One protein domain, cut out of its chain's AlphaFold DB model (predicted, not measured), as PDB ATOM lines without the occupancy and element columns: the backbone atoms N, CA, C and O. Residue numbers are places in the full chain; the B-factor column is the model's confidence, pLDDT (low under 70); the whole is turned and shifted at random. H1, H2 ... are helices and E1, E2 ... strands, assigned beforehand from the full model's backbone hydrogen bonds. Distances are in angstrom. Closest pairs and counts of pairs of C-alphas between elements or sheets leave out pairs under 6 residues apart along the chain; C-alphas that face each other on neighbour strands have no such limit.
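Overview. This is residues 34 to 138 of the 156 residues of an uncharacterized protein of Candidatus Rokubacteria bacterium (UniProt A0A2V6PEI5). Picture a sandwich of two sheets face to face, a strongly twisted one of five strands and a smaller one of three, with the helix H1 packed on the other face of the larger sheet. The 105 printed residues hold eight named strands and one named helix, in the order E1 E2 E3 E4 H1 E5 E6 E7 E8; the class is mostly strand. The large sheet, E4 E1 E2 E6 E5, is antiparallel; the small one, E3 E8 E7, is mixed. The whole is compact, with a radius of gyration of the C-alphas of 13.3 A and spans of 39 by 29 by 23 A.

Arrangement. Begin at E2, residues 50 to 55, an inner strand of the large sheet. It forms a hairpin with E1, residues 34 to 38; look at N 36 and O 52, 2.9 A. E1's other neighbour is the edge strand E4, residues 70 to 75, antiparallel at 145 degrees, with N 35 and O 73 at 2.8 A. E2's other neighbour is E6, residues 107 to 115, with N 53 and O 111 at 2.8 A; E6 bends by 50 degrees at residue 110. E6 forms a hairpin with the edge strand E5, residues 97 to 104, where N 100 and O 112 are 2.8 A apart. H1, residues 78 to 88, is on one face of this sheet, giving two layers, helix and sheet; the closest C-alphas of H1 and E2 are those of Phe 78 and Leu 53, 7.0 A. In H1 every O i to N i+4 pair is within hydrogen-bond range. In the small sheet, E7, residues 118 to 125, forms a hairpin with E8, residues 130 to 137, with N 121 and O 134 at 2.8 A. E3, residues 61 to 63, is parallel to E8, with N 62 and O 131 at 2.8 A. Across the sandwich the strands of the two sheets stand at 18 degrees, and the closest C-alphas of E5 and E7 are those of Ala 104 and Tyr 124, 6.5 A.

Along the chain. Find C-alpha 34 at (126.697, 134.763, 119.541); from there E1 runs 13.5 A. E2 covers 16.6 A, E3 6.7 A and E4 15.0 A. H1 starts at (132.351, 128.524, 124.761) and spans 15.5 A. E5 measures 22.8 A, E6 24.2 A and E7 21.4 A; E8 runs 22.6 A to C-alpha 137 at (126.508, 114.580, 107.346).

Size, cuts and confidence. The two C-alphas farthest apart, those of Asn 91 and Arg 127, are 40.9 A apart. The printed part has no cut, and the one long link, of 11 residues, joins E1 to E2. Read the B-factor column for a mean pLDDT of the printed part of 74.7; look for values under 70 at residues 39 to 47, 62 to 72, 88, 90 to 95 and 136 to 138.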
ATOM      1  N   ARG A  34     128.005 135.133 120.089       80.62
ATOM      2  CA  ARG A  34     126.697 134.763 119.541       80.62
ATOM      3  C   ARG A  34     126.627 133.263 119.249       80.62
ATOM      4  O   ARG A  34     127.529 132.729 118.613       80.62
ATOM      5  N   VAL A  35     125.534 132.619 119.655       78.31
ATOM      6  CA  VAL A  35     125.265 131.188 119.462       78.31
ATOM      7  C   VAL A  35     124.295 130.970 118.310       78.31
ATOM      8  O   VAL A  35     123.152 131.432 118.332       78.31
ATOM      9  N   GLN A  36     124.734 130.199 117.324       76.69
ATOM     10  CA  GLN A  36     123.889 129.679 116.257       76.69
ATOM     11  C   GLN A  36     123.985 128.153 116.274       76.69
ATOM     12  O   GLN A  36     125.079 127.611 116.417       76.69
ATOM     13  N   VAL A  37     122.847 127.463 116.181       74.12
ATOM     14  CA  VAL A  37     122.791 125.991 116.196       74.12
ATOM     15  C   VAL A  37     122.097 125.500 114.938       74.12
ATOM     16  O   VAL A  37     121.108 126.091 114.494       74.12
ATOM     17  N   TRP A  38     122.610 124.398 114.402       73.00
ATOM     18  CA  TRP A  38     122.103 123.719 113.223       73.00
ATOM     19  C   TRP A  38     121.991 122.225 113.472       73.00
ATOM     20  O   TRP A  38     122.896 121.593 114.018       73.00
ATOM     21  N   GLU A  39     120.886 121.664 112.999       67.06
ATOM     22  CA  GLU A  39     120.616 120.235 113.014       67.06
ATOM     23  C   GLU A  39     120.505 119.741 111.564       67.06
ATOM     24  O   GLU A  39     119.716 120.289 110.784       67.06
ATOM     25  N   PRO A  40     121.290 118.732 111.159       59.78
ATOM     26  CA  PRO A  40     121.159 118.138 109.845       59.78
ATOM     27  C   PRO A  40     119.864 117.344 109.709       59.78
ATOM     28  O   PRO A  40     119.440 116.635 110.618       59.78
ATOM     29  N   ILE A  41     119.269 117.401 108.521       52.19
ATOM     30  CA  ILE A  41     118.088 116.610 108.175       52.19
ATOM     31  C   ILE A  41     118.494 115.136 108.030       52.19
ATOM     32  O   ILE A  41     119.124 114.746 107.048       52.19
ATOM     33  N   GLY A  42     118.087 114.299 108.982       51.31
ATOM     34  CA  GLY A  42     118.291 112.853 108.915       51.31
ATOM     35  C   GLY A  42     117.961 112.172 110.238       51.31
ATOM     36  O   GLY A  42     118.297 112.674 111.304       51.31
ATOM     37  N   GLY A  43     117.285 111.022 110.191       47.09
ATOM     38  CA  GLY A  43     117.018 110.202 111.376       47.09
ATOM     39  C   GLY A  43     118.301 109.534 111.864       47.09
ATOM     40  O   GLY A  43     118.581 108.391 111.507       47.09
ATOM     41  N   HIS A  44     119.112 110.265 112.622       52.38
ATOM     42  CA  HIS A  44     120.352 109.759 113.196       52.38
ATOM     43  C   HIS A  44     120.087 109.130 114.570       52.38
ATOM     44  O   HIS A  44     119.342 109.666 115.383       52.38
ATOM     45  N   THR A  45     120.725 107.991 114.847       51.22
ATOM     46  CA  THR A  45     120.713 107.342 116.172       51.22
ATOM     47  C   THR A  45     121.482 108.132 117.234       51.22
ATOM     48  O   THR A  45     121.304 107.884 118.422       51.22
ATOM     49  N   ILE A  46     122.334 109.069 116.810       57.78
ATOM     50  CA  ILE A  46     123.109 109.976 117.659       57.78
ATOM     51  C   ILE A  46     122.630 111.400 117.348       57.78
ATOM     52  O   ILE A  46     122.507 111.724 116.159       57.78
ATOM     53  N   PRO A  47     122.371 112.254 118.360       62.41
ATOM     54  CA  PRO A  47     122.044 113.656 118.124       62.41
ATOM     55  C   PRO A  47     123.170 114.263 117.295       62.41
ATOM     56  O   PRO A  47     124.325 114.224 117.693       62.41
ATOM     57  N   THR A  48     122.839 114.742 116.104       71.06
ATOM     58  CA  THR A  48     123.819 115.260 115.155       71.06
ATOM     59  C   THR A  48     123.595 116.754 115.082       71.06
ATOM     60  O   THR A  48     122.488 117.188 114.784       71.06
ATOM     61  N   PHE A  49     124.604 117.545 115.421       75.12
ATOM     62  CA  PHE A  49     124.431 118.989 115.515       75.12
ATOM     63  C   PHE A  49     125.734 119.726 115.258       75.12
ATOM     64  O   PHE A  49     126.828 119.225 115.518       75.12
ATOM     65  N   PHE A  50     125.583 120.953 114.786       79.31
ATOM     66  CA  PHE A  50     126.650 121.919 114.633       79.31
ATOM     67  C   PHE A  50     126.265 123.173 115.419       79.31
ATOM     68  O   PHE A  50     125.126 123.625 115.350       79.31
ATOM     69  N   VAL A  51     127.188 123.729 116.192       82.81
ATOM     70  CA  VAL A  51     127.033 124.986 116.927       82.81
ATOM     71  C   VAL A  51     128.186 125.891 116.541       82.81
ATOM     72  O   VAL A  51     129.338 125.472 116.528       82.81
ATOM     73  N   LEU A  52     127.887 127.144 116.255       84.31
ATOM     74  CA  LEU A  52     128.865 128.163 115.923       84.31
ATOM     75  C   LEU A  52     128.735 129.257 116.958       84.31
ATOM     76  O   LEU A  52     127.644 129.759 117.234       84.31
ATOM     77  N   LEU A  53     129.882 129.601 117.511       85.44
ATOM     78  CA  LEU A  53     130.053 130.625 118.514       85.44
ATOM     79  C   LEU A  53     130.942 131.693 117.908       85.44
ATOM     80  O   LEU A  53     132.154 131.516 117.878       85.44
ATOM     81  N   THR A  54     130.380 132.780 117.394       85.94
ATOM     82  CA  THR A  54     131.171 133.906 116.863       85.94
ATOM     83  C   THR A  54     131.207 135.025 117.883       85.94
ATOM     84  O   THR A  54     130.234 135.208 118.602       85.94
ATOM     85  N   LYS A  55     132.296 135.791 118.001       86.12
ATOM     86  CA  LYS A  55     132.290 136.964 118.894       86.12
ATOM     87  C   LYS A  55     131.126 137.901 118.527       86.12
ATOM     88  O   LYS A  55     130.798 138.051 117.358       86.12
ATOM     89  N   ALA A  56     130.505 138.562 119.500       79.94
ATOM     90  CA  ALA A  56     129.328 139.405 119.269       79.94
ATOM     91  C   ALA A  56     129.607 140.578 118.308       79.94
ATOM     92  O   ALA A  56     128.727 140.970 117.537       79.94
ATOM     93  N   SER A  57     130.846 141.085 118.321       80.81
ATOM     94  CA  SER A  57     131.360 142.105 117.397       80.81
ATOM     95  C   SER A  57     131.602 141.592 115.977       80.81
ATOM     96  O   SER A  57     131.864 142.391 115.083       80.81
ATOM     97  N   GLU A  58     131.569 140.278 115.771       83.81
ATOM     98  CA  GLU A  58     131.818 139.653 114.481       83.81
ATOM     99  C   GLU A  58     130.512 139.475 113.694       83.81
ATOM    100  O   GLU A  58     129.412 139.372 114.271       83.81
ATOM    101  N   PRO A  59     130.610 139.411 112.356       77.38
ATOM    102  CA  PRO A  59     129.443 139.188 111.527       77.38
ATOM    103  C   PRO A  59     128.742 137.851 111.782       77.38
ATOM    104  O   PRO A  59     129.287 136.917 112.375       77.38
ATOM    105  N   GLN A  60     127.498 137.754 111.318       72.69
ATOM    106  CA  GLN A  60     126.721 136.520 111.412       72.69
ATOM    107  C   GLN A  60     127.208 135.472 110.409       72.69
ATOM    108  O   GLN A  60     127.843 135.798 109.404       72.69
ATOM    109  N   ALA A  61     126.919 134.205 110.697       71.06
ATOM    110  CA  ALA A  61     127.183 133.125 109.764       71.06
ATOM    111  C   ALA A  61     125.976 132.805 108.889       71.06
ATOM    112  O   ALA A  61     124.834 132.804 109.359       71.06
ATOM    113  N   THR A  62     126.278 132.442 107.649       69.44
ATOM    114  CA  THR A  62     125.355 131.942 106.636       69.44
ATOM    115  C   THR A  62     125.756 130.513 106.265       69.44
ATOM    116  O   THR A  62     126.932 130.217 106.031       69.44
ATOM    117  N   ILE A  63     124.771 129.615 106.218       66.69
ATOM    118  CA  ILE A  63     124.956 128.200 105.867       66.69
ATOM    119  C   ILE A  63     124.460 127.954 104.446       66.69
ATOM    120  O   ILE A  63     123.376 128.401 104.084       66.69
ATOM    121  N   PHE A  64     125.252 127.233 103.649       60.72
ATOM    122  CA  PHE A  64     124.999 127.010 102.214       60.72
ATOM    123  C   PHE A  64     124.296 125.681 101.886       60.72
ATOM    124  O   PHE A  64     124.215 125.288 100.726       60.72
ATOM    125  N   GLU A  65     123.775 124.983 102.890       60.25
ATOM    126  CA  GLU A  65     123.076 123.697 102.758       60.25
ATOM    127  C   GLU A  65     121.682 123.771 103.412       60.25
ATOM    128  O   GLU A  65     121.463 124.702 104.189       60.25
ATOM    129  N   PRO A  66     120.716 122.869 103.106       49.69
ATOM    130  CA  PRO A  66     119.287 123.086 103.371       49.69
ATOM    131  C   PRO A  66     118.898 122.862 104.844       49.69
ATOM    132  O   PRO A  66     117.935 122.162 105.148       49.69
ATOM    133  N   TYR A  67     119.651 123.439 105.774       59.78
ATOM    134  CA  TYR A  67     119.427 123.343 107.209       59.78
ATOM    135  C   TYR A  67     118.838 124.653 107.732       59.78
ATOM    136  O   TYR A  67     119.272 125.745 107.360       59.78
ATOM    137  N   GLY A  68     117.850 124.547 108.620       56.47
ATOM    138  CA  GLY A  68     117.302 125.708 109.313       56.47
ATOM    139  C   GLY A  68     118.357 126.328 110.227       56.47
ATOM    140  O   GLY A  68     118.956 125.633 111.046       56.47
ATOM    141  N   VAL A  69     118.584 127.635 110.092       60.19
ATOM    142  CA  VAL A  69     119.447 128.404 110.997       60.19
ATOM    143  C   VAL A  69     118.583 129.016 112.085       60.19
ATOM    144  O   VAL A  69     117.659 129.767 111.779       60.19
ATOM    145  N   THR A  70     118.899 128.748 113.350       64.50
ATOM    146  CA  THR A  70     118.253 129.437 114.475       64.50
ATOM    147  C   THR A  70     119.308 130.142 115.327       64.50
ATOM    148  O   THR A  70     120.326 129.553 115.694       64.50
ATOM    149  N   ASN A  71     119.086 131.432 115.599       68.75
ATOM    150  CA  ASN A  71     119.927 132.258 116.468       68.75
ATOM    151  C   ASN A  71     119.384 132.201 117.901       68.75
ATOM    152  O   ASN A  71     118.196 132.444 118.109       68.75
ATOM    153  N   TYR A  72     120.245 131.886 118.869       65.50
ATOM    154  CA  TYR A  72     119.839 131.576 120.243       65.50
ATOM    155  C   TYR A  72     120.317 132.577 121.307       65.50
ATOM    156  O   TYR A  72     119.959 132.415 122.469       65.50
ATOM    157  N   GLY A  73     121.067 133.624 120.940       73.25
ATOM    158  CA  GLY A  73     121.539 134.659 121.876       73.25
ATOM    159  C   GLY A  73     123.060 134.700 122.034       73.25
ATOM    160  O   GLY A  73     123.777 134.147 121.203       73.25
ATOM    161  N   GLU A  74     123.566 135.369 123.077       76.12
ATOM    162  CA  GLU A  74     125.002 135.540 123.341       76.12
ATOM    163  C   GLU A  74     125.530 134.926 124.667       76.12
ATOM    164  O   GLU A  74     125.046 135.205 125.754       76.12
ATOM    165  N   VAL A  75     126.593 134.126 124.629       75.56
ATOM    166  CA  VAL A  75     127.234 133.517 125.808       75.56
ATOM    167  C   VAL A  75     128.566 134.182 126.145       75.56
ATOM    168  O   VAL A  75     129.265 134.693 125.273       75.56
ATOM    169  N   GLU A  76     128.956 134.144 127.419       75.75
ATOM    170  CA  GLU A  76     130.248 134.677 127.878       75.75
ATOM    171  C   GLU A  76     131.442 133.843 127.404       75.75
ATOM    172  O   GLU A  76     132.473 134.395 127.013       75.75
ATOM    173  N   ASN A  77     131.304 132.513 127.414       77.94
ATOM    174  CA  ASN A  77     132.384 131.600 127.066       77.94
ATOM    175  C   ASN A  77     131.882 130.315 126.383       77.94
ATOM    176  O   ASN A  77     130.760 129.868 126.631       77.94
ATOM    177  N   PHE A  78     132.717 129.708 125.536       80.50
ATOM    178  CA  PHE A  78     132.351 128.524 124.761       80.50
ATOM    179  C   PHE A  78     132.333 127.240 125.602       80.50
ATOM    180  O   PHE A  78     131.504 126.367 125.341       80.50
ATOM    181  N   GLU A  79     133.174 127.115 126.639       82.81
ATOM    182  CA  GLU A  79     133.159 125.946 127.529       82.81
ATOM    183  C   GLU A  79     131.812 125.791 128.238       82.81
ATOM    184  O   GLU A  79     131.375 124.665 128.469       82.81
ATOM    185  N   THR A  80     131.109 126.895 128.522       77.38
ATOM    186  CA  THR A  80     129.741 126.858 129.060       77.38
ATOM    187  C   THR A  80     128.807 126.109 128.113       77.38
ATOM    188  O   THR A  80     128.065 125.235 128.546       77.38
ATOM    189  N   VAL A  81     128.898 126.376 126.807       77.56
ATOM    190  CA  VAL A  81     128.088 125.695 125.787       77.56
ATOM    191  C   VAL A  81     128.465 124.218 125.689       77.56
ATOM    192  O   VAL A  81     127.585 123.365 125.639       77.56
ATOM    193  N   VAL A  82     129.759 123.888 125.726       79.31
ATOM    194  CA  VAL A  82     130.226 122.490 125.740       79.31
ATOM    195  C   VAL A  82     129.703 121.734 126.969       79.31
ATOM    196  O   VAL A  82     129.268 120.589 126.844       79.31
ATOM    197  N   ASN A  83     129.723 122.357 128.148       77.81
ATOM    198  CA  ASN A  83     129.244 121.752 129.390       77.81
ATOM    199  C   ASN A  83     127.723 121.549 129.382       77.81
ATOM    200  O   ASN A  83     127.267 120.463 129.734       77.81
ATOM    201  N   GLU A  84     126.954 122.534 128.916       75.56
ATOM    202  CA  GLU A  84     125.500 122.423 128.728       75.56
ATOM    203  C   GLU A  84     125.140 121.296 127.750       75.56
ATOM    204  O   GLU A  84     124.275 120.462 128.028       75.56
ATOM    205  N   LEU A  85     125.858 121.198 126.624       74.81
ATOM    206  CA  LEU A  85     125.675 120.109 125.661       74.81
ATOM    207  C   LEU A  85     125.956 118.741 126.296       74.81
ATOM    208  O   LEU A  85     125.182 117.806 126.111       74.81
ATOM    209  N   ARG A  86     127.026 118.613 127.085       75.31
ATOM    210  CA  ARG A  86     127.352 117.360 127.788       75.31
ATOM    211  C   ARG A  86     126.320 116.999 128.854       75.31
ATOM    212  O   ARG A  86     125.967 115.830 128.974       75.31
ATOM    213  N   ALA A  87     125.826 117.980 129.608       72.19
ATOM    214  CA  ALA A  87     124.799 117.766 130.623       72.19
ATOM    215  C   ALA A  87     123.472 117.311 129.998       72.19
ATOM    216  O   ALA A  87     122.809 116.418 130.526       72.19
ATOM    217  N   ARG A  88     123.101 117.892 128.851       69.62
ATOM    218  CA  ARG A  88     121.858 117.570 128.140       69.62
ATOM    219  C   ARG A  88     121.914 116.238 127.396       69.62
ATOM    220  O   ARG A  88     120.905 115.540 127.323       69.62
ATOM    221  N   TYR A  89     123.080 115.882 126.864       71.75
ATOM    222  CA  TYR A  89     123.311 114.619 126.168       71.75
ATOM    223  C   TYR A  89     124.343 113.783 126.930       71.75
ATOM    224  O   TYR A  89     125.452 113.590 126.436       71.75
ATOM    225  N   PRO A  90     123.988 113.228 128.105       66.12
ATOM    226  CA  PRO A  90     124.922 112.453 128.926       66.12
ATOM    227  C   PRO A  90     125.402 111.168 128.232       66.12
ATOM    228  O   PRO A  90     126.442 110.620 128.588       66.12
ATOM    229  N   ASN A  91     124.663 110.702 127.218       69.19
ATOM    230  CA  ASN A  91     125.035 109.564 126.378       69.19
ATOM    231  C   ASN A  91     125.996 109.934 125.237       69.19
ATOM    232  O   ASN A  91     126.549 109.030 124.610       69.19
ATOM    233  N   LEU A  92     126.184 111.226 124.949       68.56
ATOM    234  CA  LEU A  92     127.185 111.686 123.994       68.56
ATOM    235  C   LEU A  92     128.553 111.486 124.645       68.56
ATOM    236  O   LEU A  92     128.893 112.153 125.628       68.56
ATOM    237  N   ARG A  93     129.350 110.550 124.129       69.50
ATOM    238  CA  ARG A  93     130.680 110.316 124.696       69.50
ATOM    239  C   ARG A  93     131.499 111.587 124.514       69.50
ATOM    240  O   ARG A  93     131.396 112.252 123.490       69.50
ATOM    241  N   SER A  94     132.370 111.924 125.464       64.75
ATOM    242  CA  SER A  94     133.221 113.119 125.329       64.75
ATOM    243  C   SER A  94     134.103 113.072 124.080       64.75
ATOM    244  O   SER A  94     134.459 114.114 123.542       64.75
ATOM    245  N   SER A  95     134.415 111.866 123.597       68.75
ATOM    246  CA  SER A  95     135.096 111.646 122.328       68.75
ATOM    247  C   SER A  95     134.233 111.960 121.108       68.75
ATOM    248  O   SER A  95     134.770 112.028 120.030       68.75
ATOM    249  N   GLU A  96     132.919 112.088 121.203       75.62
ATOM    250  CA  GLU A  96     132.034 112.293 120.049       75.62
ATOM    251  C   GLU A  96     131.740 113.771 119.780       75.62
ATOM    252  O   GLU A  96     131.115 114.078 118.768       75.62
ATOM    253  N   LEU A  97     132.220 114.676 120.638       81.75
ATOM    254  CA  LEU A  97     132.139 116.122 120.456       81.75
ATOM    255  C   LEU A  97     133.501 116.673 120.018       81.75
ATOM    256  O   LEU A  97     134.507 116.470 120.697       81.75
ATOM    257  N   GLU A  98     133.521 117.409 118.917       85.81
ATOM    258  CA  GLU A  98     134.694 118.105 118.400       85.81
ATOM    259  C   GLU A  98     134.509 119.611 118.529       85.81
ATOM    260  O   GLU A  98     133.422 120.140 118.295       85.81
ATOM    261  N   VAL A  99     135.585 120.293 118.914       87.81
ATOM    262  CA  VAL A  99     135.636 121.750 119.029       87.81
ATOM    263  C   VAL A  99     136.782 122.249 118.162       87.81
ATOM    264  O   VAL A  99     137.924 121.831 118.342       87.81
ATOM    265  N   GLU A 100     136.479 123.149 117.236       87.94
ATOM    266  CA  GLU A 100     137.424 123.705 116.271       87.94
ATOM    267  C   GLU A 100     137.459 125.235 116.403       87.94
ATOM    268  O   GLU A 100     136.408 125.882 116.326       87.94
ATOM    269  N   PRO A 101     138.635 125.856 116.615       89.38
ATOM    270  CA  PRO A 101     138.744 127.308 116.634       89.38
ATOM    271  C   PRO A 101     138.561 127.877 115.223       89.38
ATOM    272  O   PRO A 101     139.115 127.371 114.248       89.38
ATOM    273  N   ILE A 102     137.828 128.981 115.124       87.12
ATOM    274  CA  ILE A 102     137.658 129.732 113.881       87.12
ATOM    275  C   ILE A 102     138.666 130.866 113.894       87.12
ATOM    276  O   ILE A 102     138.603 131.750 114.754       87.12
ATOM    277  N   VAL A 103     139.585 130.848 112.933       86.50
ATOM    278  CA  VAL A 103     140.672 131.823 112.839       86.50
ATOM    279  C   VAL A 103     140.472 132.706 111.613       86.50
ATOM    280  O   VAL A 103     140.403 132.216 110.488       86.50
ATOM    281  N   ALA A 104     140.419 134.018 111.825       84.19
ATOM    282  CA  ALA A 104     140.416 135.021 110.767       84.19
ATOM    283  C   ALA A 104     141.532 136.034 111.037       84.19
ATOM    284  O   ALA A 104     141.682 136.517 112.156       84.19
ATOM    285  N   ASN A 105     142.336 136.345 110.014       84.50
ATOM    286  CA  ASN A 105     143.475 137.269 110.118       84.50
ATOM    287  C   ASN A 105     144.400 136.965 111.326       84.50
ATOM    288  O   ASN A 105     144.757 137.868 112.076       84.50
ATOM    289  N   ASN A 106     144.765 135.693 111.531       85.50
ATOM    290  CA  ASN A 106     145.579 135.204 112.660       85.50
ATOM    291  C   ASN A 106     144.975 135.412 114.067       85.50
ATOM    292  O   ASN A 106     145.669 135.212 115.061       85.50
ATOM    293  N   ALA A 107     143.692 135.760 114.178       87.00
ATOM    294  CA  ALA A 107     142.983 135.874 115.449       87.00
ATOM    295  C   ALA A 107     141.850 134.848 115.541       87.00
ATOM    296  O   ALA A 107     141.128 134.614 114.572       87.00
ATOM    297  N   THR A 108     141.654 134.260 116.726       89.44
ATOM    298  CA  THR A 108     140.461 133.438 116.981       89.44
ATOM    299  C   THR A 108     139.251 134.356 117.128       89.44
ATOM    300  O   THR A 108     139.203 135.221 118.011       89.44
ATOM    301  N   VAL A 109     138.278 134.175 116.248       87.62
ATOM    302  CA  VAL A 109     137.056 134.987 116.147       87.62
ATOM    303  C   VAL A 109     135.808 134.210 116.561       87.62
ATOM    304  O   VAL A 109     134.749 134.798 116.772       87.62
ATOM    305  N   GLY A 110     135.946 132.900 116.764       88.38
ATOM    306  CA  GLY A 110     134.871 132.043 117.229       88.38
ATOM    307  C   GLY A 110     135.278 130.581 117.376       88.38
ATOM    308  O   GLY A 110     136.455 130.245 117.263       88.38
ATOM    309  N   TYR A 111     134.285 129.725 117.595       88.81
ATOM    310  CA  TYR A 111     134.429 128.279 117.713       88.81
ATOM    311  C   TYR A 111     133.299 127.567 116.977       88.81
ATOM    312  O   TYR A 111     132.143 127.984 117.045       88.81
ATOM    313  N   ALA A 112     133.637 126.479 116.301       87.44
ATOM    314  CA  ALA A 112     132.688 125.498 115.810       87.44
ATOM    315  C   ALA A 112     132.682 124.305 116.770       87.44
ATOM    316  O   ALA A 112     133.735 123.767 117.100       87.44
ATOM    317  N   ILE A 113     131.505 123.899 117.232       86.19
ATOM    318  CA  ILE A 113     131.301 122.720 118.072       86.19
ATOM    319  C   ILE A 113     130.404 121.770 117.294       86.19
ATOM    320  O   ILE A 113     129.305 122.145 116.891       86.19
ATOM    321  N   LYS A 114     130.853 120.541 117.076       81.81
ATOM    322  CA  LYS A 114     130.132 119.576 116.247       81.81
ATOM    323  C   LYS A 114     130.218 118.177 116.811       81.81
ATOM    324  O   LYS A 114     131.097 117.862 117.609       81.81
ATOM    325  N   THR A 115     129.326 117.316 116.357       79.44
ATOM    326  CA  THR A 115     129.459 115.881 116.584       79.44
ATOM    327  C   THR A 115     130.412 115.250 115.568       79.44
ATOM    328  O   THR A 115     130.452 115.661 114.413       79.44
ATOM    329  N   ARG A 116     131.169 114.217 115.963       75.25
ATOM    330  CA  ARG A 116     132.192 113.537 115.133       75.25
ATOM    331  C   ARG A 116     131.700 112.963 113.802       75.25
ATOM    332  O   ARG A 116     132.494 112.629 112.930       75.25
ATOM    333  N   ASN A 117     130.395 112.775 113.655       71.00
ATOM    334  CA  ASN A 117     129.765 112.293 112.428       71.00
ATOM    335  C   ASN A 117     129.401 113.425 111.446       71.00
ATOM    336  O   ASN A 117     128.838 113.147 110.380       71.00
ATOM    337  N   LEU A 118     129.716 114.675 111.797       73.19
ATOM    338  CA  LEU A 118     129.604 115.836 110.931       73.19
ATOM    339  C   LEU A 118     130.963 116.287 110.441       73.19
ATOM    340  O   LEU A 118     131.831 116.697 111.209       73.19
ATOM    341  N   GLU A 119     131.094 116.303 109.126       76.06
ATOM    342  CA  GLU A 119     132.149 117.067 108.492       76.06
ATOM    343  C   GLU A 119     131.650 118.493 108.284       76.06
ATOM    344  O   GLU A 119     130.494 118.725 107.925       76.06
ATOM    345  N   SER A 120     132.513 119.462 108.557       77.50
ATOM    346  CA  SER A 120     132.179 120.875 108.443       77.50
ATOM    347  C   SER A 120     133.379 121.660 107.952       77.50
ATOM    348  O   SER A 120     134.512 121.384 108.341       77.50
ATOM    349  N   TYR A 121     133.110 122.685 107.160       78.06
ATOM    350  CA  TYR A 121     134.070 123.688 106.740       78.06
ATOM    351  C   TYR A 121     133.541 125.062 107.139       78.06
ATOM    352  O   TYR A 121     132.411 125.409 106.792       78.06
ATOM    353  N   VAL A 122     134.353 125.836 107.861       80.75
ATOM    354  CA  VAL A 122     134.036 127.209 108.267       80.75
ATOM    355  C   VAL A 122     135.075 128.144 107.671       80.75
ATOM    356  O   VAL A 122     136.272 127.946 107.864       80.75
ATOM    357  N   ASN A 123     134.623 129.179 106.970       82.31
ATOM    358  CA  ASN A 123     135.491 130.204 106.402       82.31
ATOM    359  C   ASN A 123     134.912 131.599 106.633       82.31
ATOM    360  O   ASN A 123     133.698 131.773 106.632       82.31
ATOM    361  N   TYR A 124     135.770 132.604 106.788       82.94
ATOM    362  CA  TYR A 124     135.344 133.999 106.794       82.94
ATOM    363  C   TYR A 124     135.365 134.552 105.365       82.94
ATOM    364  O   TYR A 124     136.432 134.748 104.774       82.94
ATOM    365  N   ASP A 125     134.188 134.805 104.795       83.19
ATOM    366  CA  ASP A 125     134.068 135.433 103.482       83.19
ATOM    367  C   ASP A 125     134.195 136.951 103.620       83.19
ATOM    368  O   ASP A 125     133.257 137.660 103.990       83.19
ATOM    369  N   LYS A 126     135.382 137.454 103.268       77.56
ATOM    370  CA  LYS A 126     135.696 138.887 103.279       77.56
ATOM    371  C   LYS A 126     134.820 139.700 102.324       77.56
ATOM    372  O   LYS A 126     134.631 140.884 102.574       77.56
ATOM    373  N   ARG A 127     134.309 139.105 101.239       82.62
ATOM    374  CA  ARG A 127     133.490 139.817 100.243       82.62
ATOM    375  C   ARG A 127     132.091 140.091 100.771       82.62
ATOM    376  O   ARG A 127     131.551 141.162 100.528       82.62
ATOM    377  N   ALA A 128     131.531 139.126 101.489       78.50
ATOM    378  CA  ALA A 128     130.201 139.227 102.073       78.50
ATOM    379  C   ALA A 128     130.219 139.650 103.553       78.50
ATOM    380  O   ALA A 128     129.157 139.763 104.157       78.50
ATOM    381  N   ALA A 129     131.410 139.878 104.121       79.69
ATOM    382  CA  ALA A 129     131.627 140.187 105.531       79.69
ATOM    383  C   ALA A 129     130.815 139.257 106.445       79.69
ATOM    384  O   ALA A 129     130.079 139.724 107.301       79.69
ATOM    385  N   GLN A 130     130.898 137.943 106.222       79.56
ATOM    386  CA  GLN A 130     130.127 136.933 106.954       79.56
ATOM    387  C   GLN A 130     130.904 135.625 107.074       79.56
ATOM    388  O   GLN A 130     131.832 135.360 106.305       79.56
ATOM    389  N   TYR A 131     130.504 134.775 108.017       78.94
ATOM    390  CA  TYR A 131     131.029 133.413 108.080       78.94
ATOM    391  C   TYR A 131     130.238 132.509 107.143       78.94
ATOM    392  O   TYR A 131     129.013 132.542 107.109       78.94
ATOM    393  N   VAL A 132     130.950 131.687 106.393       78.44
ATOM    394  CA  VAL A 132     130.404 130.690 105.486       78.44
ATOM    395  C   VAL A 132     130.647 129.330 106.102       78.44
ATOM    396  O   VAL A 132     131.796 128.927 106.289       78.44
ATOM    397  N   VAL A 133     129.560 128.629 106.412       76.62
ATOM    398  CA  VAL A 133     129.625 127.261 106.919       76.62
ATOM    399  C   VAL A 133     129.054 126.313 105.874       76.62
ATOM    400  O   VAL A 133     127.928 126.482 105.398       76.62
ATOM    401  N   ARG A 134     129.834 125.288 105.536       76.44
ATOM    402  CA  ARG A 134     129.384 124.140 104.753       76.44
ATOM    403  C   ARG A 134     129.427 122.914 105.645       76.44
ATOM    404  O   ARG A 134     130.470 122.618 106.220       76.44
ATOM    405  N   LEU A 135     128.302 122.232 105.779       72.31
ATOM    406  CA  LEU A 135     128.185 121.013 106.574       72.31
ATOM    407  C   LEU A 135     128.073 119.825 105.628       72.31
ATOM    408  O   LEU A 135     127.659 119.993 104.499       72.31
ATOM    409  N   SER A 136     128.440 118.630 106.056       69.25
ATOM    410  CA  SER A 136     128.105 117.399 105.349       69.25
ATOM    411  C   SER A 136     127.965 116.281 106.369       69.25
ATOM    412  O   SER A 136     128.892 115.986 107.125       69.25
ATOM    413  N   GLY A 137     126.782 115.672 106.421       62.09
ATOM    414  CA  GLY A 137     126.508 114.580 107.346       62.09
ATOM    415  C   GLY A 137     126.961 113.236 106.789       62.09
ATOM    416  O   GLY A 137     126.533 112.834 105.707       62.09
ATOM    417  N   ARG A 138     127.750 112.478 107.557       55.06
ATOM    418  CA  ARG A 138     128.030 111.059 107.272       55.06
ATOM    419  C   ARG A 138     126.935 110.174 107.873       55.06
ATOM    420  O   ARG A 138     127.182 109.313 108.714       55.06
TER     421      ARG A 138